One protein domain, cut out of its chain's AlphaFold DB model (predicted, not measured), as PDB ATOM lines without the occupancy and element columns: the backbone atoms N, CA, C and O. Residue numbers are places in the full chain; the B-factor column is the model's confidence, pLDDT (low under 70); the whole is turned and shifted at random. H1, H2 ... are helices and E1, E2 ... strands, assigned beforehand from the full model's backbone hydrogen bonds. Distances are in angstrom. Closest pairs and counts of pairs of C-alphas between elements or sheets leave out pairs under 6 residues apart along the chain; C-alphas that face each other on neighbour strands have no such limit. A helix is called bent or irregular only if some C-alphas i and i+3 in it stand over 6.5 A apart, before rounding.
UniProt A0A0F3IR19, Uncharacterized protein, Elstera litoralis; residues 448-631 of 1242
ATOM      1  N   TRP A 448       8.435  50.612 -14.389       92.25
ATOM      2  CA  TRP A 448       7.873  51.962 -14.421       92.25
ATOM      3  C   TRP A 448       8.252  52.718 -15.701       92.25
ATOM      4  O   TRP A 448       7.375  53.263 -16.374       92.25
ATOM      5  N   ALA A 449       9.541  52.732 -16.057       88.50
ATOM      6  CA  ALA A 449      10.050  53.414 -17.245       88.50
ATOM      7  C   ALA A 449       9.363  52.898 -18.514       88.50
ATOM      8  O   ALA A 449       8.863  53.700 -19.302       88.50
ATOM      9  N   GLN A 450       9.236  51.575 -18.643       87.25
ATOM     10  CA  GLN A 450       8.592  50.936 -19.787       87.25
ATOM     11  C   GLN A 450       7.075  51.178 -19.844       87.25
ATOM     12  O   GLN A 450       6.547  51.355 -20.940       87.25
ATOM     13  N   LEU A 451       6.360  51.166 -18.704       90.56
ATOM     14  CA  LEU A 451       4.894  51.002 -18.687       90.56
ATOM     15  C   LEU A 451       4.071  52.242 -18.335       90.56
ATOM     16  O   LEU A 451       2.899  52.292 -18.709       90.56
ATOM     17  N   HIS A 452       4.630  53.240 -17.642       85.62
ATOM     18  CA  HIS A 452       3.836  54.342 -17.068       85.62
ATOM     19  C   HIS A 452       2.964  55.109 -18.080       85.62
ATOM     20  O   HIS A 452       1.916  55.621 -17.700       85.62
ATOM     21  N   ASN A 453       3.351  55.120 -19.360       81.81
ATOM     22  CA  ASN A 453       2.606  55.753 -20.454       81.81
ATOM     23  C   ASN A 453       2.257  54.795 -21.610       81.81
ATOM     24  O   ASN A 453       1.881  55.254 -22.688       81.81
ATOM     25  N   SER A 454       2.401  53.479 -21.430       84.62
ATOM     26  CA  SER A 454       2.287  52.500 -22.530       84.62
ATOM     27  C   SER A 454       1.339  51.327 -22.243       84.62
ATOM     28  O   SER A 454       1.251  50.388 -23.040       84.62
ATOM     29  N   LEU A 455       0.598  51.374 -21.129       91.06
ATOM     30  CA  LEU A 455      -0.454  50.399 -20.847       91.06
ATOM     31  C   LEU A 455      -1.645  50.579 -21.791       91.06
ATOM     32  O   LEU A 455      -2.203  51.668 -21.930       91.06
ATOM     33  N   VAL A 456      -2.074  49.471 -22.384       91.19
ATOM     34  CA  VAL A 456      -3.242  49.386 -23.259       91.19
ATOM     35  C   VAL A 456      -4.436  48.885 -22.449       91.19
ATOM     36  O   VAL A 456      -4.288  48.061 -21.547       91.19
ATOM     37  N   GLN A 457      -5.630  49.391 -22.757       91.12
ATOM     38  CA  GLN A 457      -6.878  48.913 -22.163       91.12
ATOM     39  C   GLN A 457      -7.518  47.865 -23.070       91.12
ATOM     40  O   GLN A 457      -7.804  48.137 -24.237       91.12
ATOM     41  N   GLY A 458      -7.750  46.672 -22.527       87.94
ATOM     42  CA  GLY A 458      -8.453  45.597 -23.215       87.94
ATOM     43  C   GLY A 458      -9.924  45.930 -23.470       87.94
ATOM     44  O   GLY A 458     -10.480  46.834 -22.841       87.94
ATOM     45  N   PRO A 459     -10.595  45.177 -24.359       86.44
ATOM     46  CA  PRO A 459     -12.014  45.383 -24.666       86.44
ATOM     47  C   PRO A 459     -12.934  45.180 -23.449       86.44
ATOM     48  O   PRO A 459     -14.041  45.707 -23.407       86.44
ATOM     49  N   ASP A 460     -12.476  44.428 -22.453       87.62
ATOM     50  CA  ASP A 460     -13.135  44.187 -21.169       87.62
ATOM     51  C   ASP A 460     -12.682  45.151 -20.053       87.62
ATOM     52  O   ASP A 460     -13.133  45.038 -18.913       87.62
ATOM     53  N   GLY A 461     -11.806  46.110 -20.369       90.38
ATOM     54  CA  GLY A 461     -11.229  47.065 -19.424       90.38
ATOM     55  C   GLY A 461     -10.019  46.549 -18.639       90.38
ATOM     56  O   GLY A 461      -9.605  47.210 -17.686       90.38
ATOM     57  N   MET A 462      -9.459  45.381 -18.985       93.75
ATOM     58  CA  MET A 462      -8.233  44.876 -18.358       93.75
ATOM     59  C   MET A 462      -7.007  45.644 -18.876       93.75
ATOM     60  O   MET A 462      -6.773  45.629 -20.086       93.75
ATOM     61  N   PRO A 463      -6.187  46.281 -18.020       94.38
ATOM     62  CA  PRO A 463      -4.939  46.889 -18.468       94.38
ATOM     63  C   PRO A 463      -3.877  45.821 -18.763       94.38
ATOM     64  O   PRO A 463      -3.704  44.887 -17.975       94.38
ATOM     65  N   TYR A 464      -3.127  45.970 -19.853       93.12
ATOM     66  CA  TYR A 464      -2.014  45.086 -20.212       93.12
ATOM     67  C   TYR A 464      -0.902  45.850 -20.964       93.12
ATOM     68  O   TYR A 464      -1.171  46.903 -21.548       93.12
ATOM     69  N   PRO A 465       0.354  45.366 -20.958       93.31
ATOM     70  CA  PRO A 465       1.444  45.982 -21.716       93.31
ATOM     71  C   PRO A 465       1.264  45.903 -23.241       93.31
ATOM     72  O   PRO A 465       0.767  44.907 -23.766       93.31
ATOM     73  N   GLY A 466       1.724  46.929 -23.964       90.44
ATOM     74  CA  GLY A 466       1.745  46.940 -25.434       90.44
ATOM     75  C   GLY A 466       2.797  46.009 -26.068       90.44
ATOM     76  O   GLY A 466       3.561  45.334 -25.380       90.44
ATOM     77  N   TYR A 467       2.871  45.998 -27.408       91.69
ATOM     78  CA  TYR A 467       3.773  45.119 -28.176       91.69
ATOM     79  C   TYR A 467       5.248  45.219 -27.765       91.69
ATOM     80  O   TYR A 467       5.898  44.188 -27.587       91.69
ATOM     81  N   LEU A 468       5.773  46.441 -27.608       91.62
ATOM     82  CA  LEU A 468       7.202  46.674 -27.370       91.62
ATOM     83  C   LEU A 468       7.698  45.995 -26.087       91.62
ATOM     84  O   LEU A 468       8.772  45.401 -26.094       91.62
ATOM     85  N   TYR A 469       6.880  45.992 -25.029       91.75
ATOM     86  CA  TYR A 469       7.194  45.315 -23.769       91.75
ATOM     87  C   TYR A 469       7.495  43.825 -23.980       91.75
ATOM     88  O   TYR A 469       8.554  43.336 -23.594       91.75
ATOM     89  N   TYR A 470       6.596  43.098 -24.652       90.88
ATOM     90  CA  TYR A 470       6.777  41.662 -24.881       90.88
ATOM     91  C   TYR A 470       7.883  41.355 -25.887       90.88
ATOM     92  O   TYR A 470       8.567  40.341 -25.745       90.88
ATOM     93  N   ILE A 471       8.066  42.211 -26.898       93.44
ATOM     94  CA  ILE A 471       9.166  42.073 -27.854       93.44
ATOM     95  C   ILE A 471      10.507  42.197 -27.121       93.44
ATOM     96  O   ILE A 471      11.342  41.303 -27.259       93.44
ATOM     97  N   ASN A 472      10.685  43.231 -26.290       92.50
ATOM     98  CA  ASN A 472      11.904  43.436 -25.504       92.50
ATOM     99  C   ASN A 472      12.151  42.277 -24.526       92.50
ATOM    100  O   ASN A 472      13.255  41.736 -24.498       92.50
ATOM    101  N   GLU A 473      11.123  41.826 -23.800       90.25
ATOM    102  CA  GLU A 473      11.215  40.675 -22.890       90.25
ATOM    103  C   GLU A 473      11.660  39.392 -23.613       90.25
ATOM    104  O   GLU A 473      12.546  38.674 -23.139       90.25
ATOM    105  N   TYR A 474      11.091  39.091 -24.788       92.94
ATOM    106  CA  TYR A 474      11.505  37.921 -25.565       92.94
ATOM    107  C   TYR A 474      12.906  38.061 -26.150       92.94
ATOM    108  O   TYR A 474      13.660  37.090 -26.102       92.94
ATOM    109  N   ILE A 475      13.279  39.236 -26.661       94.69
ATOM    110  CA  ILE A 475      14.643  39.501 -27.131       94.69
ATOM    111  C   ILE A 475      15.636  39.278 -25.986       94.69
ATOM    112  O   ILE A 475      16.586  38.519 -26.161       94.69
ATOM    113  N   ALA A 476      15.396  39.860 -24.808       92.00
ATOM    114  CA  ALA A 476      16.265  39.706 -23.643       92.00
ATOM    115  C   ALA A 476      16.403  38.231 -23.226       92.00
ATOM    116  O   ALA A 476      17.519  37.722 -23.121       92.00
ATOM    117  N   MET A 477      15.283  37.508 -23.088       91.69
ATOM    118  CA  MET A 477      15.285  36.078 -22.752       91.69
ATOM    119  C   MET A 477      16.012  35.211 -23.787       91.69
ATOM    120  O   MET A 477      16.596  34.191 -23.428       91.69
ATOM    121  N   LEU A 478      15.940  35.552 -25.076       93.38
ATOM    122  CA  LEU A 478      16.645  34.809 -26.120       93.38
ATOM    123  C   LEU A 478      18.137  35.133 -26.117       93.38
ATOM    124  O   LEU A 478      18.951  34.219 -26.193       93.38
ATOM    125  N   ARG A 479      18.514  36.402 -25.958       93.31
ATOM    126  CA  ARG A 479      19.919  36.821 -25.866       93.31
ATOM    127  C   ARG A 479      20.616  36.244 -24.629       93.31
ATOM    128  O   ARG A 479      21.781  35.868 -24.706       93.31
ATOM    129  N   GLU A 480      19.888  36.053 -23.529       91.19
ATOM    130  CA  GLU A 480      20.361  35.299 -22.359       91.19
ATOM    131  C   GLU A 480      20.697  33.835 -22.689       91.19
ATOM    132  O   GLU A 480      21.709  33.309 -22.219       91.19
ATOM    133  N   VAL A 481      19.881  33.180 -23.524       91.56
ATOM    134  CA  VAL A 481      20.151  31.816 -24.009       91.56
ATOM    135  C   VAL A 481      21.388  31.799 -24.906       91.56
ATOM    136  O   VAL A 481      22.226  30.919 -24.741       91.56
ATOM    137  N   PHE A 482      21.541  32.776 -25.805       91.88
ATOM    138  CA  PHE A 482      22.735  32.890 -26.656       91.88
ATOM    139  C   PHE A 482      24.028  33.069 -25.845       91.88
ATOM    140  O   PHE A 482      25.049  32.504 -26.221       91.88
ATOM    141  N   LEU A 483      23.974  33.761 -24.702       86.44
ATOM    142  CA  LEU A 483      25.105  33.876 -23.768       86.44
ATOM    143  C   LEU A 483      25.379  32.612 -22.932       86.44
ATOM    144  O   LEU A 483      26.308  32.618 -22.127       86.44
ATOM    145  N   GLY A 484      24.560  31.561 -23.047       83.50
ATOM    146  CA  GLY A 484      24.688  30.356 -22.221       83.50
ATOM    147  C   GLY A 484      24.386  30.592 -20.737       83.50
ATOM    148  O   GLY A 484      24.854  29.839 -19.891       83.50
ATOM    149  N   ARG A 485      23.633  31.651 -20.405       79.81
ATOM    150  CA  ARG A 485      23.313  32.028 -19.014       79.81
ATOM    151  C   ARG A 485      21.907  31.623 -18.570       79.81
ATOM    152  O   ARG A 485      21.605  31.688 -17.384       79.81
ATOM    153  N   SER A 486      21.040  31.221 -19.501       78.69
ATOM    154  CA  SER A 486      19.638  30.933 -19.190       78.69
ATOM    155  C   SER A 486      19.460  29.496 -18.675       78.69
ATOM    156  O   SER A 486      19.712  28.552 -19.429       78.69
ATOM    157  N   PRO A 487      18.892  29.284 -17.473       67.19
ATOM    158  CA  PRO A 487      18.565  27.946 -16.965       67.19
ATOM    159  C   PRO A 487      17.365  27.311 -17.697       67.19
ATOM    160  O   PRO A 487      16.984  26.172 -17.450       67.19
ATOM    161  N   SER A 488      16.708  28.056 -18.592       76.38
ATOM    162  CA  SER A 488      15.498  27.636 -19.310       76.38
ATOM    163  C   SER A 488      15.707  27.549 -20.823       76.38
ATOM    164  O   SER A 488      14.771  27.806 -21.585       76.38
ATOM    165  N   ALA A 489      16.906  27.167 -21.275       80.38
ATOM    166  CA  ALA A 489      17.216  27.003 -22.701       80.38
ATOM    167  C   ALA A 489      16.212  26.082 -23.430       80.38
ATOM    168  O   ALA A 489      15.787  26.390 -24.542       80.38
ATOM    169  N   HIS A 490      15.708  25.037 -22.763       82.00
ATOM    170  CA  HIS A 490      14.670  24.143 -23.301       82.00
ATOM    171  C   HIS A 490      13.344  24.853 -23.659       82.00
ATOM    172  O   HIS A 490      12.571  24.349 -24.470       82.00
ATOM    173  N   LYS A 491      13.063  26.039 -23.090       86.88
ATOM    174  CA  LYS A 491      11.873  26.856 -23.408       86.88
ATOM    175  C   LYS A 491      12.098  27.806 -24.587       86.88
ATOM    176  O   LYS A 491      11.132  28.407 -25.067       86.88
ATOM    177  N   ALA A 492      13.337  27.969 -25.051       90.88
ATOM    178  CA  ALA A 492      13.689  28.912 -26.107       90.88
ATOM    179  C   ALA A 492      12.925  28.683 -27.425       90.88
ATOM    180  O   ALA A 492      12.425  29.678 -27.956       90.88
ATOM    181  N   PRO A 493      12.692  27.442 -27.912       92.81
ATOM    182  CA  PRO A 493      11.897  27.227 -29.123       92.81
ATOM    183  C   PRO A 493      10.498  27.856 -29.039       92.81
ATOM    184  O   PRO A 493      10.057  28.544 -29.959       92.81
ATOM    185  N   LYS A 494       9.827  27.719 -27.886       89.12
ATOM    186  CA  LYS A 494       8.498  28.308 -27.668       89.12
ATOM    187  C   LYS A 494       8.537  29.835 -27.576       89.12
ATOM    188  O   LYS A 494       7.583  30.499 -27.975       89.12
ATOM    189  N   ARG A 495       9.622  30.404 -27.041       91.62
ATOM    190  CA  ARG A 495       9.841  31.861 -26.985       91.62
ATOM    191  C   ARG A 495      10.073  32.443 -28.384       91.62
ATOM    192  O   ARG A 495       9.488  33.475 -28.690       91.62
ATOM    193  N   ILE A 496      10.829  31.749 -29.240       94.62
ATOM    194  CA  ILE A 496      11.051  32.125 -30.649       94.62
ATOM    195  C   ILE A 496       9.727  32.121 -31.419       94.62
ATOM    196  O   ILE A 496       9.398  33.108 -32.072       94.62
ATOM    197  N   GLU A 497       8.930  31.056 -31.281       91.88
ATOM    198  CA  GLU A 497       7.597  30.965 -31.889       91.88
ATOM    199  C   GLU A 497       6.709  32.154 -31.479       91.88
ATOM    200  O   GLU A 497       6.072  32.785 -32.323       91.88
ATOM    201  N   ARG A 498       6.671  32.482 -30.179       90.56
ATOM    202  CA  ARG A 498       5.863  33.592 -29.648       90.56
ATOM    203  C   ARG A 498       6.351  34.955 -30.135       90.56
ATOM    204  O   ARG A 498       5.522  35.765 -30.539       90.56
ATOM    205  N   LEU A 499       7.663  35.195 -30.146       94.44
ATOM    206  CA  LEU A 499       8.232  36.437 -30.671       94.44
ATOM    207  C   LEU A 499       7.916  36.601 -32.161       94.44
ATOM    208  O   LEU A 499       7.453  37.661 -32.571       94.44
ATOM    209  N   TYR A 500       8.082  35.546 -32.963       94.94
ATOM    210  CA  TYR A 500       7.758  35.596 -34.388       94.94
ATOM    211  C   TYR A 500       6.274  35.902 -34.629       94.94
ATOM    212  O   TYR A 500       5.946  36.729 -35.478       94.94
ATOM    213  N   LYS A 501       5.368  35.275 -33.862       90.94
ATOM    214  CA  LYS A 501       3.921  35.542 -33.935       90.94
ATOM    215  C   LYS A 501       3.573  36.982 -33.565       90.94
ATOM    216  O   LYS A 501       2.777  37.598 -34.265       90.94
ATOM    217  N   LEU A 502       4.196  37.533 -32.521       92.38
ATOM    218  CA  LEU A 502       4.025  38.944 -32.154       92.38
ATOM    219  C   LEU A 502       4.514  39.881 -33.260       92.38
ATOM    220  O   LEU A 502       3.860  40.876 -33.543       92.38
ATOM    221  N   LEU A 503       5.629  39.542 -33.909       95.19
ATOM    222  CA  LEU A 503       6.191  40.302 -35.024       95.19
ATOM    223  C   LEU A 503       5.455  40.074 -36.355       95.19
ATOM    224  O   LEU A 503       5.728  40.791 -37.319       95.19
ATOM    225  N   SER A 504       4.526  39.115 -36.412       93.25
ATOM    226  CA  SER A 504       3.724  38.757 -37.590       93.25
ATOM    227  C   SER A 504       2.227  38.657 -37.249       93.25
ATOM    228  O   SER A 504       1.664  37.555 -37.290       93.25
ATOM    229  N   PRO A 505       1.557  39.774 -36.900       90.56
ATOM    230  CA  PRO A 505       0.150  39.741 -36.517       90.56
ATOM    231  C   PRO A 505      -0.751  39.205 -37.636       90.56
ATOM    232  O   PRO A 505      -0.509  39.431 -38.819       90.56
ATOM    233  N   GLN A 506      -1.823  38.506 -37.260       86.19
ATOM    234  CA  GLN A 506      -2.687  37.795 -38.216       86.19
ATOM    235  C   GLN A 506      -3.774  38.671 -38.857       86.19
ATOM    236  O   GLN A 506      -4.392  38.255 -39.836       86.19
ATOM    237  N   SER A 507      -4.039  39.869 -38.319       88.12
ATOM    238  CA  SER A 507      -5.063  40.785 -38.833       88.12
ATOM    239  C   SER A 507      -4.462  42.120 -39.276       88.12
ATOM    240  O   SER A 507      -3.426  42.556 -38.766       88.12
ATOM    241  N   ALA A 508      -5.128  42.790 -40.221       90.38
ATOM    242  CA  ALA A 508      -4.689  44.088 -40.735       90.38
ATOM    243  C   ALA A 508      -4.645  45.169 -39.639       90.38
ATOM    244  O   ALA A 508      -3.701  45.952 -39.608       90.38
ATOM    245  N   GLN A 509      -5.611  45.166 -38.712       89.44
ATOM    246  CA  GLN A 509      -5.641  46.111 -37.592       89.44
ATOM    247  C   GLN A 509      -4.445  45.910 -36.658       89.44
ATOM    248  O   GLN A 509      -3.710  46.854 -36.398       89.44
ATOM    249  N   LEU A 510      -4.196  44.671 -36.218       90.19
ATOM    250  CA  LEU A 510      -3.065  44.369 -35.333       90.19
ATOM    251  C   LEU A 510      -1.718  44.653 -36.020       90.19
ATOM    252  O   LEU A 510      -0.763  45.079 -35.378       90.19
ATOM    253  N   THR A 511      -1.650  44.448 -37.339       92.81
ATOM    254  CA  THR A 511      -0.475  44.816 -38.142       92.81
ATOM    255  C   THR A 511      -0.248  46.323 -38.121       92.81
ATOM    256  O   THR A 511       0.874  46.756 -37.881       92.81
ATOM    257  N   GLN A 512      -1.301  47.119 -38.321       93.12
ATOM    258  CA  GLN A 512      -1.225  48.578 -38.266       93.12
ATOM    259  C   GLN A 512      -0.808  49.078 -36.874       93.12
ATOM    260  O   GLN A 512       0.035  49.971 -36.781       93.12
ATOM    261  N   ASP A 513      -1.352  48.483 -35.808       90.38
ATOM    262  CA  ASP A 513      -1.019  48.840 -34.426       90.38
ATOM    263  C   ASP A 513       0.463  48.555 -34.118       90.38
ATOM    264  O   ASP A 513       1.162  49.410 -33.570       90.38
ATOM    265  N   LEU A 514       0.978  47.388 -34.524       94.00
ATOM    266  CA  LEU A 514       2.397  47.051 -34.389       94.00
ATOM    267  C   LEU A 514       3.293  47.951 -35.253       94.00
ATOM    268  O   LEU A 514       4.333  48.413 -34.784       94.00
ATOM    269  N   ASP A 515       2.917  48.207 -36.506       94.06
ATOM    270  CA  ASP A 515       3.716  49.032 -37.416       94.06
ATOM    271  C   ASP A 515       3.815  50.484 -36.924       94.06
ATOM    272  O   ASP A 515       4.859  51.108 -37.106       94.06
ATOM    273  N   ALA A 516       2.796  51.007 -36.233       93.50
ATOM    274  CA  ALA A 516       2.871  52.311 -35.572       93.50
ATOM    275  C   ALA A 516       3.928  52.337 -34.451       93.50
ATOM    276  O   ALA A 516       4.688  53.301 -34.347       93.50
ATOM    277  N   VAL A 517       4.021  51.264 -33.655       93.00
ATOM    278  CA  VAL A 517       5.056  51.111 -32.616       93.00
ATOM    279  C   VAL A 517       6.448  51.034 -33.248       93.00
ATOM    280  O   VAL A 517       7.351  51.760 -32.847       93.00
ATOM    281  N   VAL A 518       6.624  50.213 -34.288       95.62
ATOM    282  CA  VAL A 518       7.920  50.068 -34.974       95.62
ATOM    283  C   VAL A 518       8.332  51.368 -35.674       95.62
ATOM    284  O   VAL A 518       9.506  51.732 -35.651       95.62
ATOM    285  N   ALA A 519       7.383  52.097 -36.265       94.50
ATOM    286  CA  ALA A 519       7.643  53.399 -36.871       94.50
ATOM    287  C   ALA A 519       8.086  54.441 -35.833       94.50
ATOM    288  O   ALA A 519       8.957  55.258 -36.138       94.50
ATOM    289  N   HIS A 520       7.533  54.396 -34.614       93.62
ATOM    290  CA  HIS A 520       7.986  55.235 -33.507       93.62
ATOM    291  C   HIS A 520       9.446  54.937 -33.143       93.62
ATOM    292  O   HIS A 520      10.270  55.848 -33.187       93.62
ATOM    293  N   GLU A 521       9.791  53.667 -32.900       93.12
ATOM    294  CA  GLU A 521      11.172  53.264 -32.586       93.12
ATOM    295  C   GLU A 521      12.147  53.635 -33.708       93.12
ATOM    296  O   GLU A 521      13.219  54.195 -33.475       93.12
ATOM    297  N   ARG A 522      11.746  53.421 -34.965       93.62
ATOM    298  CA  ARG A 522      12.527  53.836 -36.132       93.62
ATOM    299  C   ARG A 522      12.752  55.348 -36.167       93.62
ATOM    300  O   ARG A 522      13.839  55.776 -36.558       93.62
ATOM    301  N   ALA A 523      11.759  56.160 -35.805       93.62
ATOM    302  CA  ALA A 523      11.863  57.620 -35.817       93.62
ATOM    303  C   ALA A 523      12.835  58.161 -34.754       93.62
ATOM    304  O   ALA A 523      13.380  59.251 -34.936       93.62
ATOM    305  N   LEU A 524      13.105  57.390 -33.693       91.94
ATOM    306  CA  LEU A 524      14.125  57.717 -32.690       91.94
ATOM    307  C   LEU A 524      15.559  57.607 -33.236       91.94
ATOM    308  O   LEU A 524      16.484  58.108 -32.602       91.94
ATOM    309  N   ILE A 525      15.752  57.007 -34.419       93.19
ATOM    310  CA  ILE A 525      17.028  56.970 -35.141       93.19
ATOM    311  C   ILE A 525      17.027  58.086 -36.206       93.19
ATOM    312  O   ILE A 525      16.375  57.937 -37.252       93.19
ATOM    313  N   PRO A 526      17.763  59.201 -36.003       88.44
ATOM    314  CA  PRO A 526      17.841  60.269 -36.992       88.44
ATOM    315  C   PRO A 526      18.315  59.734 -38.353       88.44
ATOM    316  O   PRO A 526      19.225  58.901 -38.385       88.44
ATOM    317  N   PRO A 527      17.776  60.222 -39.490       86.75
ATOM    318  CA  PRO A 527      18.138  59.716 -40.820       86.75
ATOM    319  C   PRO A 527      19.637  59.764 -41.141       86.75
ATOM    320  O   PRO A 527      20.116  58.984 -41.953       86.75
ATOM    321  N   THR A 528      20.375  60.676 -40.507       88.19
ATOM    322  CA  THR A 528      21.818  60.857 -40.697       88.19
ATOM    323  C   THR A 528      22.679  59.991 -39.780       88.19
ATOM    324  O   THR A 528      23.894  60.028 -39.921       88.19
ATOM    325  N   LEU A 529      22.093  59.278 -38.809       91.75
ATOM    326  CA  LEU A 529      22.861  58.599 -37.763       91.75
ATOM    327  C   LEU A 529      23.332  57.201 -38.177       91.75
ATOM    328  O   LEU A 529      24.511  56.913 -38.026       91.75
ATOM    329  N   LEU A 530      22.418  56.360 -38.679       95.94
ATOM    330  CA  LEU A 530      22.679  54.971 -39.101       95.94
ATOM    331  C   LEU A 530      22.058  54.664 -40.482       95.94
ATOM    332  O   LEU A 530      21.219  53.763 -40.599       95.94
ATOM    333  N   PRO A 531      22.347  55.469 -41.522       95.94
ATOM    334  CA  PRO A 531      21.680  55.344 -42.814       95.94
ATOM    335  C   PRO A 531      21.872  53.969 -43.473       95.94
ATOM    336  O   PRO A 531      20.935  53.483 -44.108       95.94
ATOM    337  N   GLN A 532      23.040  53.334 -43.332       96.50
ATOM    338  CA  GLN A 532      23.329  52.063 -44.002       96.50
ATOM    339  C   GLN A 532      22.666  50.882 -43.289       96.50
ATOM    340  O   GLN A 532      21.959  50.094 -43.920       96.50
ATOM    341  N   SER A 533      22.809  50.795 -41.966       96.88
ATOM    342  CA  SER A 533      22.260  49.704 -41.153       96.88
ATOM    343  C   SER A 533      20.739  49.663 -41.227       96.88
ATOM    344  O   SER A 533      20.142  48.594 -41.366       96.88
ATOM    345  N   VAL A 534      20.101  50.840 -41.196       96.69
ATOM    346  CA  VAL A 534      18.655  50.959 -41.391       96.69
ATOM    347  C   VAL A 534      18.254  50.501 -42.791       96.69
ATOM    348  O   VAL A 534      17.303  49.735 -42.915       96.69
ATOM    349  N   ALA A 535      18.976  50.920 -43.836       95.81
ATOM    350  CA  ALA A 535      18.672  50.489 -45.197       95.81
ATOM    351  C   ALA A 535      18.753  48.960 -45.332       95.81
ATOM    352  O   ALA A 535      17.881  48.354 -45.951       95.81
ATOM    353  N   VAL A 536      19.737  48.310 -44.698       95.06
ATOM    354  CA  VAL A 536      19.818  46.841 -44.684       95.06
ATOM    355  C   VAL A 536      18.635  46.208 -43.945       95.06
ATOM    356  O   VAL A 536      18.070  45.224 -44.434       95.06
ATOM    357  N   ALA A 537      18.219  46.761 -42.805       94.44
ATOM    358  CA  ALA A 537      17.033  46.280 -42.096       94.44
ATOM    359  C   ALA A 537      15.763  46.411 -42.960       94.44
ATOM    360  O   ALA A 537      14.975  45.469 -43.047       94.44
ATOM    361  N   ASP A 538      15.599  47.530 -43.669       93.56
ATOM    362  CA  ASP A 538      14.445  47.785 -44.539       93.56
ATOM    363  C   ASP A 538      14.387  46.853 -45.761       93.56
ATOM    364  O   ASP A 538      13.296  46.573 -46.267       93.56
ATOM    365  N   THR A 539      15.530  46.320 -46.213       93.56
ATOM    366  CA  THR A 539      15.594  45.358 -47.334       93.56
ATOM    367  C   THR A 539      15.170  43.931 -46.974       93.56
ATOM    368  O   THR A 539      15.025  43.100 -47.876       93.56
ATOM    369  N   GLN A 540      14.949  43.617 -45.690       94.38
ATOM    370  CA  GLN A 540      14.502  42.284 -45.285       94.38
ATOM    371  C   GLN A 540      13.109  41.975 -45.857       94.38
ATOM    372  O   GLN A 540      12.157  42.730 -45.660       94.38
ATOM    373  N   GLN A 541      12.990  40.839 -46.552       92.12
ATOM    374  CA  GLN A 541      11.727  40.412 -47.168       92.12
ATOM    375  C   GLN A 541      10.698  39.955 -46.132       92.12
ATOM    376  O   GLN A 541       9.505  40.188 -46.315       92.12
ATOM    377  N   ASP A 542      11.155  39.311 -45.057       94.62
ATOM    378  CA  ASP A 542      10.306  38.917 -43.938       94.62
ATOM    379  C   ASP A 542      10.037  40.140 -43.036       94.62
ATOM    380  O   ASP A 542      10.977  40.678 -42.431       94.62
ATOM    381  N   PRO A 543       8.770  40.586 -42.907       94.19
ATOM    382  CA  PRO A 543       8.417  41.714 -42.056       94.19
ATOM    383  C   PRO A 543       8.839  41.532 -40.596       94.19
ATOM    384  O   PRO A 543       9.173  42.523 -39.948       94.19
ATOM    385  N   ALA A 544       8.853  40.300 -40.072       95.56
ATOM    386  CA  ALA A 544       9.268  40.046 -38.697       95.56
ATOM    387  C   ALA A 544      10.747  40.383 -38.486       95.56
ATOM    388  O   ALA A 544      11.102  41.027 -37.496       95.56
ATOM    389  N   LEU A 545      11.599  40.011 -39.449       96.12
ATOM    390  CA  LEU A 545      13.034  40.299 -39.413       96.12
ATOM    391  C   LEU A 545      13.312  41.794 -39.572       96.12
ATOM    392  O   LEU A 545      14.125  42.349 -38.837       96.12
ATOM    393  N   ARG A 546      12.589  42.474 -40.471       96.56
ATOM    394  CA  ARG A 546      12.679  43.937 -40.592       96.56
ATOM    395  C   ARG A 546      12.355  44.622 -39.263       96.56
ATOM    396  O   ARG A 546      13.141  45.426 -38.774       96.56
ATOM    397  N   ARG A 547      11.209  44.285 -38.657       97.31
ATOM    398  CA  ARG A 547      10.735  44.904 -37.407       97.31
ATOM    399  C   ARG A 547      11.708  44.681 -36.250       97.31
ATOM    400  O   ARG A 547      12.040  45.639 -35.558       97.31
ATOM    401  N   VAL A 548      12.194  43.449 -36.059       96.75
ATOM    402  CA  VAL A 548      13.120  43.146 -34.954       96.75
ATOM    403  C   VAL A 548      14.462  43.862 -35.116       96.75
ATOM    404  O   VAL A 548      14.988  44.376 -34.133       96.75
ATOM    405  N   LEU A 549      14.992  43.963 -36.342       97.12
ATOM    406  CA  LEU A 549      16.247  44.673 -36.603       97.12
ATOM    407  C   LEU A 549      16.115  46.177 -36.359       97.12
ATOM    408  O   LEU A 549      17.009  46.765 -35.763       97.12
ATOM    409  N   LEU A 550      15.005  46.801 -36.768       97.12
ATOM    410  CA  LEU A 550      14.773  48.226 -36.508       97.12
ATOM    411  C   LEU A 550      14.699  48.536 -35.007       97.12
ATOM    412  O   LEU A 550      15.304  49.510 -34.561       97.12
ATOM    413  N   ILE A 551      14.022  47.682 -34.230       97.00
ATOM    414  CA  ILE A 551      13.975  47.794 -32.764       97.00
ATOM    415  C   ILE A 551      15.382  47.629 -32.171       97.00
ATOM    416  O   ILE A 551      15.819  48.457 -31.380       97.00
ATOM    417  N   LEU A 552      16.138  46.607 -32.582       96.94
ATOM    418  CA  LEU A 552      17.495  46.366 -32.075       96.94
ATOM    419  C   LEU A 552      18.480  47.490 -32.441       96.94
ATOM    420  O   LEU A 552      19.310  47.865 -31.616       96.94
ATOM    421  N   LEU A 553      18.379  48.068 -33.641       97.50
ATOM    422  CA  LEU A 553      19.186  49.226 -34.045       97.50
ATOM    423  C   LEU A 553      18.885  50.460 -33.190       97.50
ATOM    424  O   LEU A 553      19.811  51.189 -32.829       97.50
ATOM    425  N   GLN A 554      17.619  50.677 -32.826       96.19
ATOM    426  CA  GLN A 554      17.242  51.727 -31.879       96.19
ATOM    427  C   GLN A 554      17.881  51.461 -30.507       96.19
ATOM    428  O   GLN A 554      18.506  52.364 -29.945       96.19
ATOM    429  N   GLN A 555      17.831  50.213 -30.023       95.94
ATOM    430  CA  GLN A 555      18.428  49.836 -28.739       95.94
ATOM    431  C   GLN A 555      19.945  50.073 -28.725       95.94
ATOM    432  O   GLN A 555      20.458  50.656 -27.771       95.94
ATOM    433  N   PHE A 556      20.663  49.690 -29.790       97.25
ATOM    434  CA  PHE A 556      22.100  49.965 -29.926       97.25
ATOM    435  C   PHE A 556      22.406  51.463 -29.960       97.25
ATOM    436  O   PHE A 556      23.340  51.918 -29.296       97.25
ATOM    437  N   SER A 557      21.607  52.234 -30.703       95.56
ATOM    438  CA  SER A 557      21.760  53.686 -30.800       95.56
ATOM    439  C   SER A 557      21.710  54.358 -29.427       95.56
ATOM    440  O   SER A 557      22.580  55.174 -29.103       95.56
ATOM    441  N   LEU A 558      20.735  53.965 -28.603       93.31
ATOM    442  CA  LEU A 558      20.549  54.493 -27.256       93.31
ATOM    443  C   LEU A 558      21.633  53.997 -26.284       93.31
ATOM    444  O   LEU A 558      22.268  54.806 -25.608       93.31
ATOM    445  N   ALA A 559      21.882  52.686 -26.240       94.56
ATOM    446  CA  ALA A 559      22.786  52.051 -25.278       94.56
ATOM    447  C   ALA A 559      24.238  52.517 -25.381       94.56
ATOM    448  O   ALA A 559      24.915  52.683 -24.362       94.56
ATOM    449  N   TYR A 560      24.696  52.763 -26.607       93.38
ATOM    450  CA  TYR A 560      26.055  53.211 -26.888       93.38
ATOM    451  C   TYR A 560      26.151  54.720 -27.119       93.38
ATOM    452  O   TYR A 560      27.203  55.217 -27.518       93.38
ATOM    453  N   ALA A 561      25.062  55.452 -26.845       91.25
ATOM    454  CA  ALA A 561      24.962  56.898 -26.990       91.25
ATOM    455  C   ALA A 561      25.469  57.401 -28.357       91.25
ATOM    456  O   ALA A 561      26.123  58.442 -28.439       91.25
ATOM    457  N   LEU A 562      25.147  56.687 -29.442       93.94
ATOM    458  CA  LEU A 562      25.604  57.018 -30.798       93.94
ATOM    459  C   LEU A 562      25.261  58.462 -31.223       93.94
ATOM    460  O   LEU A 562      26.122  59.120 -31.808       93.94
ATOM    461  N   PRO A 563      24.086  59.041 -30.877       91.19
ATOM    462  CA  PRO A 563      23.809  60.453 -31.162       91.19
ATOM    463  C   PRO A 563      24.778  61.437 -30.483       91.19
ATOM    464  O   PRO A 563      24.899  62.589 -30.907       91.19
ATOM    465  N   ALA A 564      25.440  61.026 -29.396       89.81
ATOM    466  CA  ALA A 564      26.404  61.853 -28.684       89.81
ATOM    467  C   ALA A 564      27.804  61.837 -29.316       89.81
ATOM    468  O   ALA A 564      28.554  62.798 -29.134       89.81
ATOM    469  N   ASP A 565      28.129  60.788 -30.075       93.06
ATOM    470  CA  ASP A 565      29.430  60.557 -30.704       93.06
ATOM    471  C   ASP A 565      29.237  60.191 -32.195       93.06
ATOM    472  O   ASP A 565      29.258  59.016 -32.562       93.06
ATOM    473  N   PRO A 566      29.024  61.186 -33.086       90.44
ATOM    474  CA  PRO A 566      28.690  60.935 -34.493       90.44
ATOM    475  C   PRO A 566      29.755  60.147 -35.267       90.44
ATOM    476  O   PRO A 566      29.436  59.478 -36.246       90.44
ATOM    477  N   GLN A 567      31.021  60.223 -34.846       92.69
ATOM    478  CA  GLN A 567      32.101  59.463 -35.475       92.69
ATOM    479  C   GLN A 567      32.062  57.991 -35.062       92.69
ATOM    480  O   GLN A 567      32.274  57.117 -35.901       92.69
ATOM    481  N   PHE A 568      31.726  57.712 -33.798       95.31
ATOM    482  CA  PHE A 568      31.433  56.349 -33.372       95.31
ATOM    483  C   PHE A 568      30.187  55.801 -34.078       95.31
ATOM    484  O   PHE A 568      30.210  54.665 -34.540       95.31
ATOM    485  N   ALA A 569      29.137  56.614 -34.240       95.75
ATOM    486  CA  ALA A 569      27.937  56.219 -34.978       95.75
ATOM    487  C   ALA A 569      28.250  55.790 -36.421       95.75
ATOM    488  O   ALA A 569      27.802  54.728 -36.843       95.75
ATOM    489  N   ALA A 570      29.074  56.558 -37.143       95.31
ATOM    490  CA  ALA A 570      29.514  56.197 -38.490       95.31
ATOM    491  C   ALA A 570      30.324  54.886 -38.506       95.31
ATOM    492  O   ALA A 570      30.058  54.006 -39.319       95.31
ATOM    493  N   GLY A 571      31.264  54.721 -37.566       95.81
ATOM    494  CA  GLY A 571      32.036  53.482 -37.438       95.81
ATOM    495  C   GLY A 571      31.171  52.261 -37.103       95.81
ATOM    496  O   GLY A 571      31.413  51.178 -37.632       95.81
ATOM    497  N   PHE A 572      30.147  52.430 -36.262       97.25
ATOM    498  CA  PHE A 572      29.155  51.394 -35.972       97.25
ATOM    499  C   PHE A 572      28.330  51.041 -37.216       97.25
ATOM    500  O   PHE A 572      28.124  49.859 -37.482       97.25
ATOM    501  N   ASP A 573      27.878  52.042 -37.978       97.62
ATOM    502  CA  ASP A 573      27.048  51.850 -39.176       97.62
ATOM    503  C   ASP A 573      27.776  51.026 -40.250       97.62
ATOM    504  O   ASP A 573      27.229  50.050 -40.776       97.62
ATOM    505  N   ASP A 574      29.045  51.362 -40.501       96.12
ATOM    506  CA  ASP A 574      29.917  50.619 -41.413       96.12
ATOM    507  C   ASP A 574      30.188  49.197 -40.889       96.12
ATOM    508  O   ASP A 574      30.100  48.220 -41.638       96.12
ATOM    509  N   PHE A 575      30.476  49.053 -39.589       96.81
ATOM    510  CA  PHE A 575      30.734  47.757 -38.957       96.81
ATOM    511  C   PHE A 575      29.529  46.815 -39.039       96.81
ATOM    512  O   PHE A 575      29.675  45.655 -39.426       96.81
ATOM    513  N   PHE A 576      28.336  47.294 -38.691       97.06
ATOM    514  CA  PHE A 576      27.118  46.490 -38.716       97.06
ATOM    515  C   PHE A 576      26.805  46.028 -40.146       97.06
ATOM    516  O   PHE A 576      26.600  44.835 -40.394       97.06
ATOM    517  N   THR A 577      26.860  46.961 -41.098       96.38
ATOM    518  CA  THR A 577      26.581  46.712 -42.518       96.38
ATOM    519  C   THR A 577      27.585  45.740 -43.144       96.38
ATOM    520  O   THR A 577      27.191  44.854 -43.902       96.38
ATOM    521  N   ALA A 578      28.871  45.832 -42.792       95.62
ATOM    522  CA  ALA A 578      29.902  44.930 -43.306       95.62
ATOM    523  C   ALA A 578      29.740  43.473 -42.830       95.62
ATOM    524  O   ALA A 578      30.203  42.550 -43.504       95.62
ATOM    525  N   ASN A 579      29.093  43.247 -41.681       96.38
ATOM    526  CA  ASN A 579      29.053  41.933 -41.032       96.38
ATOM    527  C   ASN A 579      27.713  41.197 -41.156       96.38
ATOM    528  O   ASN A 579      27.692  39.969 -41.077       96.38
ATOM    529  N   ILE A 580      26.603  41.898 -41.400       95.06
ATOM    530  CA  ILE A 580      25.262  41.286 -41.444       95.06
ATOM    531  C   ILE A 580      25.092  40.221 -42.540       95.06
ATOM    532  O   ILE A 580      24.347  39.260 -42.355       95.06
ATOM    533  N   ALA A 581      25.845  40.304 -43.643       92.88
ATOM    534  CA  ALA A 581      25.868  39.251 -44.664       92.88
ATOM    535  C   ALA A 581      26.385  37.896 -44.127       92.88
ATOM    536  O   ALA A 581      26.040  36.847 -44.667       92.88
ATOM    537  N   ASN A 582      27.165  37.913 -43.039       95.75
ATOM    538  CA  ASN A 582      27.722  36.736 -42.366       95.75
ATOM    539  C   ASN A 582      26.959  36.369 -41.076       95.75
ATOM    540  O   ASN A 582      27.465  35.596 -40.258       95.75
ATOM    541  N   ALA A 583      25.745  36.902 -40.878       94.88
ATOM    542  CA  ALA A 583      24.968  36.746 -39.645       94.88
ATOM    543  C   ALA A 583      24.794  35.284 -39.197       94.88
ATOM    544  O   ALA A 583      24.890  34.996 -38.007       94.88
ATOM    545  N   ALA A 584      24.598  34.346 -40.130       92.75
ATOM    546  CA  ALA A 584      24.427  32.923 -39.811       92.75
ATOM    547  C   ALA A 584      25.663  32.288 -39.151       92.75
ATOM    548  O   ALA A 584      25.524  31.378 -38.339       92.75
ATOM    549  N   THR A 585      26.861  32.766 -39.494       94.44
ATOM    550  CA  THR A 585      28.121  32.273 -38.926       94.44
ATOM    551  C   THR A 585      28.471  33.008 -37.639       94.44
ATOM    552  O   THR A 585      28.861  32.373 -36.665       94.44
ATOM    553  N   LEU A 586      28.315  34.335 -37.619       94.00
ATOM    554  CA  LEU A 586      28.663  35.170 -36.465       94.00
ATOM    555  C   LEU A 586      27.685  35.000 -35.293       94.00
ATOM    556  O   LEU A 586      28.086  35.092 -34.140       94.00
ATOM    557  N   GLY A 587      26.412  34.726 -35.591       89.38
ATOM    558  CA  GLY A 587      25.332  34.533 -34.624       89.38
ATOM    559  C   GLY A 587      24.866  33.084 -34.496       89.38
ATOM    560  O   GLY A 587      23.671  32.850 -34.313       89.38
ATOM    561  N   ALA A 588      25.762  32.107 -34.670       91.12
ATOM    562  CA  ALA A 588      25.401  30.693 -34.591       91.12
ATOM    563  C   ALA A 588      24.813  30.342 -33.203       91.12
ATOM    564  O   ALA A 588      25.346  30.786 -32.183       91.12
ATOM    565  N   PRO A 589      23.719  29.557 -33.131       90.69
ATOM    566  CA  PRO A 589      23.108  29.208 -31.854       90.69
ATOM    567  C   PRO A 589      24.048  28.329 -31.015       90.69
ATOM    568  O   PRO A 589      24.689  27.429 -31.566       90.69
ATOM    569  N   PRO A 590      24.103  28.525 -29.684       91.31
ATOM    570  CA  PRO A 590      24.839  27.628 -28.802       91.31
ATOM    571  C   PRO A 590      24.243  26.214 -28.834       91.31
ATOM    572  O   PRO A 590      23.068  26.024 -29.169       91.31
ATOM    573  N   GLN A 591      25.046  25.220 -28.444       89.44
ATOM    574  CA  GLN A 591      24.691  23.802 -28.578       89.44
ATOM    575  C   GLN A 591      23.364  23.450 -27.891       89.44
ATOM    576  O   GLN A 591      22.550  22.738 -28.474       89.44
ATOM    577  N   ASP A 592      23.102  23.988 -26.700       86.62
ATOM    578  CA  ASP A 592      21.867  23.705 -25.958       86.62
ATOM    579  C   ASP A 592      20.618  24.226 -26.678       86.62
ATOM    580  O   ASP A 592      19.589  23.549 -26.721       86.62
ATOM    581  N   LEU A 593      20.714  25.404 -27.306       90.75
ATOM    582  CA  LEU A 593      19.634  25.948 -28.127       90.75
ATOM    583  C   LEU A 593      19.443  25.115 -29.398       90.75
ATOM    584  O   LEU A 593      18.310  24.795 -29.754       90.75
ATOM    585  N   ALA A 594      20.539  24.734 -30.060       90.94
ATOM    586  CA  ALA A 594      20.488  23.882 -31.244       90.94
ATOM    587  C   ALA A 594      19.818  22.530 -30.931       90.94
ATOM    588  O   ALA A 594      18.913  22.116 -31.656       90.94
ATOM    589  N   ASN A 595      20.184  21.898 -29.812       90.69
ATOM    590  CA  ASN A 595      19.588  20.649 -29.336       90.69
ATOM    591  C   ASN A 595      18.094  20.815 -29.021       90.69
ATOM    592  O   ASN A 595      17.283  19.981 -29.424       90.69
ATOM    593  N   ALA A 596      17.708  21.901 -28.341       90.12
ATOM    594  CA  ALA A 596      16.309  22.170 -28.014       90.12
ATOM    595  C   ALA A 596      15.446  22.369 -29.272       90.12
ATOM    596  O   ALA A 596      14.324  21.866 -29.335       90.12
ATOM    597  N   ILE A 597      15.963  23.064 -30.290       91.62
ATOM    598  CA  ILE A 597      15.277  23.222 -31.582       91.62
ATOM    599  C   ILE A 597      15.175  21.870 -32.299       91.62
ATOM    600  O   ILE A 597      14.095  21.504 -32.761       91.62
ATOM    601  N   GLN A 598      16.267  21.101 -32.352       90.88
ATOM    602  CA  GLN A 598      16.279  19.775 -32.977       90.88
ATOM    603  C   GLN A 598      15.291  18.810 -32.318       90.88
ATOM    604  O   GLN A 598      14.628  18.064 -33.030       90.88
ATOM    605  N   ALA A 599      15.143  18.850 -30.992       89.50
ATOM    606  CA  ALA A 599      14.178  18.020 -30.274       89.50
ATOM    607  C   ALA A 599      12.730  18.301 -30.712       89.50
ATOM    608  O   ALA A 599      11.975  17.363 -30.957       89.50
ATOM    609  N   VAL A 600      12.359  19.576 -30.883       88.75
ATOM    610  CA  VAL A 600      11.020  19.960 -31.369       88.75
ATOM    611  C   VAL A 600      10.813  19.519 -32.820       88.75
ATOM    612  O   VAL A 600       9.779  18.948 -33.148       88.75
ATOM    613  N   VAL A 601      11.811  19.727 -33.685       89.12
ATOM    614  CA  VAL A 601      11.745  19.308 -35.096       89.12
ATOM    615  C   VAL A 601      11.660  17.781 -35.229       89.12
ATOM    616  O   VAL A 601      10.933  17.264 -36.081       89.12
ATOM    617  N   ALA A 602      12.380  17.041 -34.384       88.56
ATOM    618  CA  ALA A 602      12.316  15.585 -34.340       88.56
ATOM    619  C   ALA A 602      10.930  15.096 -33.888       88.56
ATOM    620  O   ALA A 602      10.391  14.183 -34.509       88.56
ATOM    621  N   GLU A 603      10.332  15.732 -32.873       85.50
ATOM    622  CA  GLU A 603       8.965  15.433 -32.420       85.50
ATOM    623  C   GLU A 603       7.938  15.663 -33.545       85.50
ATOM    624  O   GLU A 603       7.105  14.793 -33.803       85.50
ATOM    625  N   ASP A 604       8.044  16.783 -34.271       85.12
ATOM    626  CA  ASP A 604       7.181  17.088 -35.423       85.12
ATOM    627  C   ASP A 604       7.321  16.044 -36.546       85.12
ATOM    628  O   ASP A 604       6.348  15.701 -37.214       85.12
ATOM    629  N   THR A 605       8.527  15.500 -36.738       84.88
ATOM    630  CA  THR A 605       8.797  14.459 -37.745       84.88
ATOM    631  C   THR A 605       8.238  13.094 -37.328       84.88
ATOM    632  O   THR A 605       7.823  12.311 -38.182       84.88
ATOM    633  N   GLN A 606       8.218  12.797 -36.024       83.31
ATOM    634  CA  GLN A 606       7.666  11.555 -35.469       83.31
ATOM    635  C   GLN A 606       6.129  11.533 -35.462       83.31
ATOM    636  O   GLN A 606       5.547  10.450 -35.498       83.31
ATOM    637  N   HIS A 607       5.482  12.704 -35.460       77.75
ATOM    638  CA  HIS A 607       4.024  12.864 -35.421       77.75
ATOM    639  C   HIS A 607       3.483  13.692 -36.606       77.75
ATOM    640  O   HIS A 607       2.912  14.769 -36.396       77.75
ATOM    641  N   PRO A 608       3.623  13.213 -37.860       79.19
ATOM    642  CA  PRO A 608       3.240  13.965 -39.060       79.19
ATOM    643  C   PRO A 608       1.729  14.230 -39.175       79.19
ATOM    644  O   PRO A 608       1.301  15.048 -39.987       79.19
ATOM    645  N   GLU A 609       0.902  13.542 -38.382       79.75
ATOM    646  CA  GLU A 609      -0.540  13.765 -38.297       79.75
ATOM    647  C   GLU A 609      -0.922  15.070 -37.575       79.75
ATOM    648  O   GLU A 609      -2.075  15.502 -37.656       79.75
ATOM    649  N   ARG A 610       0.021  15.697 -36.860       78.12
ATOM    650  CA  ARG A 610      -0.196  16.932 -36.097       78.12
ATOM    651  C   ARG A 610       0.384  18.137 -36.845       78.12
ATOM    652  O   ARG A 610       1.364  17.997 -37.570       78.12
ATOM    653  N   PRO A 611      -0.180  19.345 -36.665       76.88
ATOM    654  CA  PRO A 611       0.445  20.559 -37.178       76.88
ATOM    655  C   PRO A 611       1.864  20.704 -36.604       76.88
ATOM    656  O   PRO A 611       2.009  20.581 -35.382       76.88
ATOM    657  N   PRO A 612       2.885  20.988 -37.435       81.94
ATOM    658  CA  PRO A 612       4.252  21.129 -36.954       81.94
ATOM    659  C   PRO A 612       4.340  22.296 -35.968       81.94
ATOM    660  O   PRO A 612       3.836  23.396 -36.227       81.94
ATOM    661  N   LYS A 613       4.980  22.059 -34.824       84.38
ATOM    662  CA  LYS A 613       5.256  23.082 -33.814       84.38
ATOM    663  C   LYS A 613       6.332  24.057 -34.303       84.38
ATOM    664  O   LYS A 613       6.267  25.242 -33.968       84.38
ATOM    665  N   TRP A 614       7.296  23.595 -35.106       92.00
ATOM    666  CA  TRP A 614       8.368  24.420 -35.662       92.00
ATOM    667  C   TRP A 614       8.081  24.886 -37.096       92.00
ATOM    668  O   TRP A 614       7.867  24.086 -38.003       92.00
ATOM    669  N   ASN A 615       8.138  26.200 -37.328       90.31
ATOM    670  CA  ASN A 615       8.057  26.790 -38.664       90.31
ATOM    671  C   ASN A 615       9.474  27.151 -39.151       90.31
ATOM    672  O   ASN A 615      10.171  27.883 -38.447       90.31
ATOM    673  N   PRO A 616       9.904  26.730 -40.357       89.94
ATOM    674  CA  PRO A 616      11.211  27.096 -40.910       89.94
ATOM    675  C   PRO A 616      11.504  28.605 -40.955       89.94
ATOM    676  O   PRO A 616      12.669  28.990 -40.858       89.94
ATOM    677  N   ALA A 617      10.481  29.463 -41.046       88.81
ATOM    678  CA  ALA A 617      10.643  30.921 -40.997       88.81
ATOM    679  C   ALA A 617      11.266  31.415 -39.674       88.81
ATOM    680  O   ALA A 617      11.964  32.428 -39.647       88.81
ATOM    681  N   TYR A 618      11.108  30.659 -38.581       94.69
ATOM    682  CA  TYR A 618      11.698  30.981 -37.279       94.69
ATOM    683  C   TYR A 618      13.232  30.978 -37.303       94.69
ATOM    684  O   TYR A 618      13.852  31.680 -36.505       94.69
ATOM    685  N   ASN A 619      13.856  30.246 -38.234       92.88
ATOM    686  CA  ASN A 619      15.314  30.184 -38.350       92.88
ATOM    687  C   ASN A 619      15.927  31.560 -38.650       92.88
ATOM    688  O   ASN A 619      16.987  31.878 -38.117       92.88
ATOM    689  N   GLY A 620      15.244  32.404 -39.436       93.31
ATOM    690  CA  GLY A 620      15.709  33.767 -39.705       93.31
ATOM    691  C   GLY A 620      15.780  34.610 -38.430       93.31
ATOM    692  O   GLY A 620      16.751  35.332 -38.211       93.31
ATOM    693  N   LEU A 621      14.792  34.459 -37.542       95.00
ATOM    694  CA  LEU A 621      14.750  35.170 -36.266       95.00
ATOM    695  C   LEU A 621      15.859  34.690 -35.322       95.00
ATOM    696  O   LEU A 621      16.503  35.517 -34.680       95.00
ATOM    697  N   VAL A 622      16.130  33.378 -35.282       95.31
ATOM    698  CA  VAL A 622      17.270  32.805 -34.541       95.31
ATOM    699  C   VAL A 622      18.579  33.436 -35.009       95.31
ATOM    700  O   VAL A 622      19.346  33.926 -34.183       95.31
ATOM    701  N   THR A 623      18.809  33.489 -36.324       95.25
ATOM    702  CA  THR A 623      20.017  34.089 -36.900       95.25
ATOM    703  C   THR A 623      20.150  35.573 -36.567       95.25
ATOM    704  O   THR A 623      21.224  35.999 -36.153       95.25
ATOM    705  N   MET A 624      19.085  36.369 -36.714       95.75
ATOM    706  CA  MET A 624      19.162  37.817 -36.475       95.75
ATOM    707  C   MET A 624      19.352  38.157 -34.994       95.75
ATOM    708  O   MET A 624      20.171  39.013 -34.668       95.75
ATOM    709  N   VAL A 625      18.662  37.459 -34.085       95.88
ATOM    710  CA  VAL A 625      18.861  37.645 -32.637       95.88
ATOM    711  C   VAL A 625      20.277  37.233 -32.226       95.88
ATOM    712  O   VAL A 625      20.923  37.969 -31.480       95.88
ATOM    713  N   GLY A 626      20.783  36.110 -32.745       96.12
ATOM    714  CA  GLY A 626      22.157  35.667 -32.506       96.12
ATOM    715  C   GLY A 626      23.197  36.651 -33.039       96.12
ATOM    716  O   GLY A 626      24.142  36.997 -32.334       96.12
ATOM    717  N   PHE A 627      23.001  37.173 -34.253       97.56
ATOM    718  CA  PHE A 627      23.893  38.174 -34.841       97.56
ATOM    719  C   PHE A 627      23.918  39.466 -34.022       97.56
ATOM    720  O   PHE A 627      24.990  39.984 -33.723       97.56
ATOM    721  N   CYS A 628      22.760  39.976 -33.599       97.25
ATOM    722  CA  CYS A 628      22.715  41.165 -32.751       97.25
ATOM    723  C   CYS A 628      23.307  40.909 -31.355       97.25
ATOM    724  O   CYS A 628      23.901  41.817 -30.774       97.25
ATOM    725  N   GLN A 629      23.220  39.687 -30.824       96.44
ATOM    726  CA  GLN A 629      23.953  39.333 -29.609       96.44
ATOM    727  C   GLN A 629      25.471  39.418 -29.824       96.44
ATOM    728  O   GLN A 629      26.157  40.045 -29.020       96.44
ATOM    729  N   TRP A 630      25.980  38.893 -30.940       96.38
ATOM    730  CA  TRP A 630      27.391  39.039 -31.302       96.38
ATOM    731  C   TRP A 630      27.804  40.513 -31.468       96.38
ATOM    732  O   TRP A 630      28.825  40.926 -30.923       96.38
ATOM    733  N   VAL A 631      26.997  41.344 -32.146       97.00
ATOM    734  CA  VAL A 631      27.264  42.794 -32.285       97.00
ATOM    735  C   VAL A 631      27.408  43.459 -30.913       97.00
ATOM    736  O   VAL A 631      28.333  44.242 -30.707       97.00
TER     737      VAL A 631
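This is residues 448 to 631 of the 1242 residues of an uncharacterized protein of Elstera litoralis (UniProt A0A0F3IR19). A helical body has H6 and H9 side by side in its middle, crossed by the helical hairpin of H2 and H3, with H4 and H5 packing on H6 and H7 on H9. H8 packs on H3 at one far end, where residues 605 to 611 stick out; a small hairpin, E1 and E2, lies at the first end of H2. The printed part has 184 residues, with helices and strands in the order H1, E1, E2, H2 to H9; the class is mostly helix and the sheet E1 - E2 is antiparallel. It is compact, with a radius of gyration of the C-alphas of 17.4 A and spans of 54 by 46 by 31 A.

H1, residues 448 to 451, is close to but not clearly touching H2, residues 467 to 482; C-alphas 450 and 469 are closest, 7.0 A. E1, residues 455 to 457, and E2, residues 463 to 465, form an antiparallel hairpin, with N 456 and O 464 within hydrogen-bond range at 2.8 A. H3, residues 489 to 503, and H2 form a helical hairpin and touch at a shallow tilt of 31 degrees, closest at C-alphas 481 and 489, 5.8 A. Residues 518 to 522 of H4, residues 508 to 523, touch H6, residues 543 to 559, closest at C-alphas 522 and 550, 6.1 A. H5, residues 531 to 538, and H6 form a helical hairpin, closest at C-alphas 537 and 546, 5.2 A. H7, residues 566 to 586, touches H5 with residues 573 to 577 alone, closest at C-alphas 577 and 533, 5.4 A. H8, residues 591 to 606, touches residues 489 to 493 of H3, closest at C-alphas 596 and 490, 5.4 A. H9, residues 618 to 631, touches H6 at a shallow tilt of 16 degrees, the same way, closest at C-alphas 621 and 545, 6.3 A. H9 also touches H7, closest at C-alphas 627 and 583, 5.1 A. Every O i to N i+4 pair is within hydrogen-bond range in H2, H4, H5, H6, H8 and H9, but 9 of 11 in H3 and 12 of 17 in H7; H1 is too short for such a pair.

H1 begins at C-alpha 448, (7.873, 51.962, -14.421), and H9 ends at C-alpha 631, (27.264, 42.794, -32.285). H7 is 25.8 A long, H6 24.4 A, H2 22.6 A and H8 22.1 A. H3 and H7 are irregular: C-alphas 490 and 493 are 7.1 A apart, and C-alphas 581 and 584 8.1 A. H7 has a kink of 65 degrees near residue 580.

The two C-alphas farthest apart, those of Gln 567 and Glu 609, are 56.2 A apart. The printed part has no cut. The link from H8 to H9 is long, with 11 residues. The mean pLDDT of the printed part is 91.6, and residue 487 is under 70.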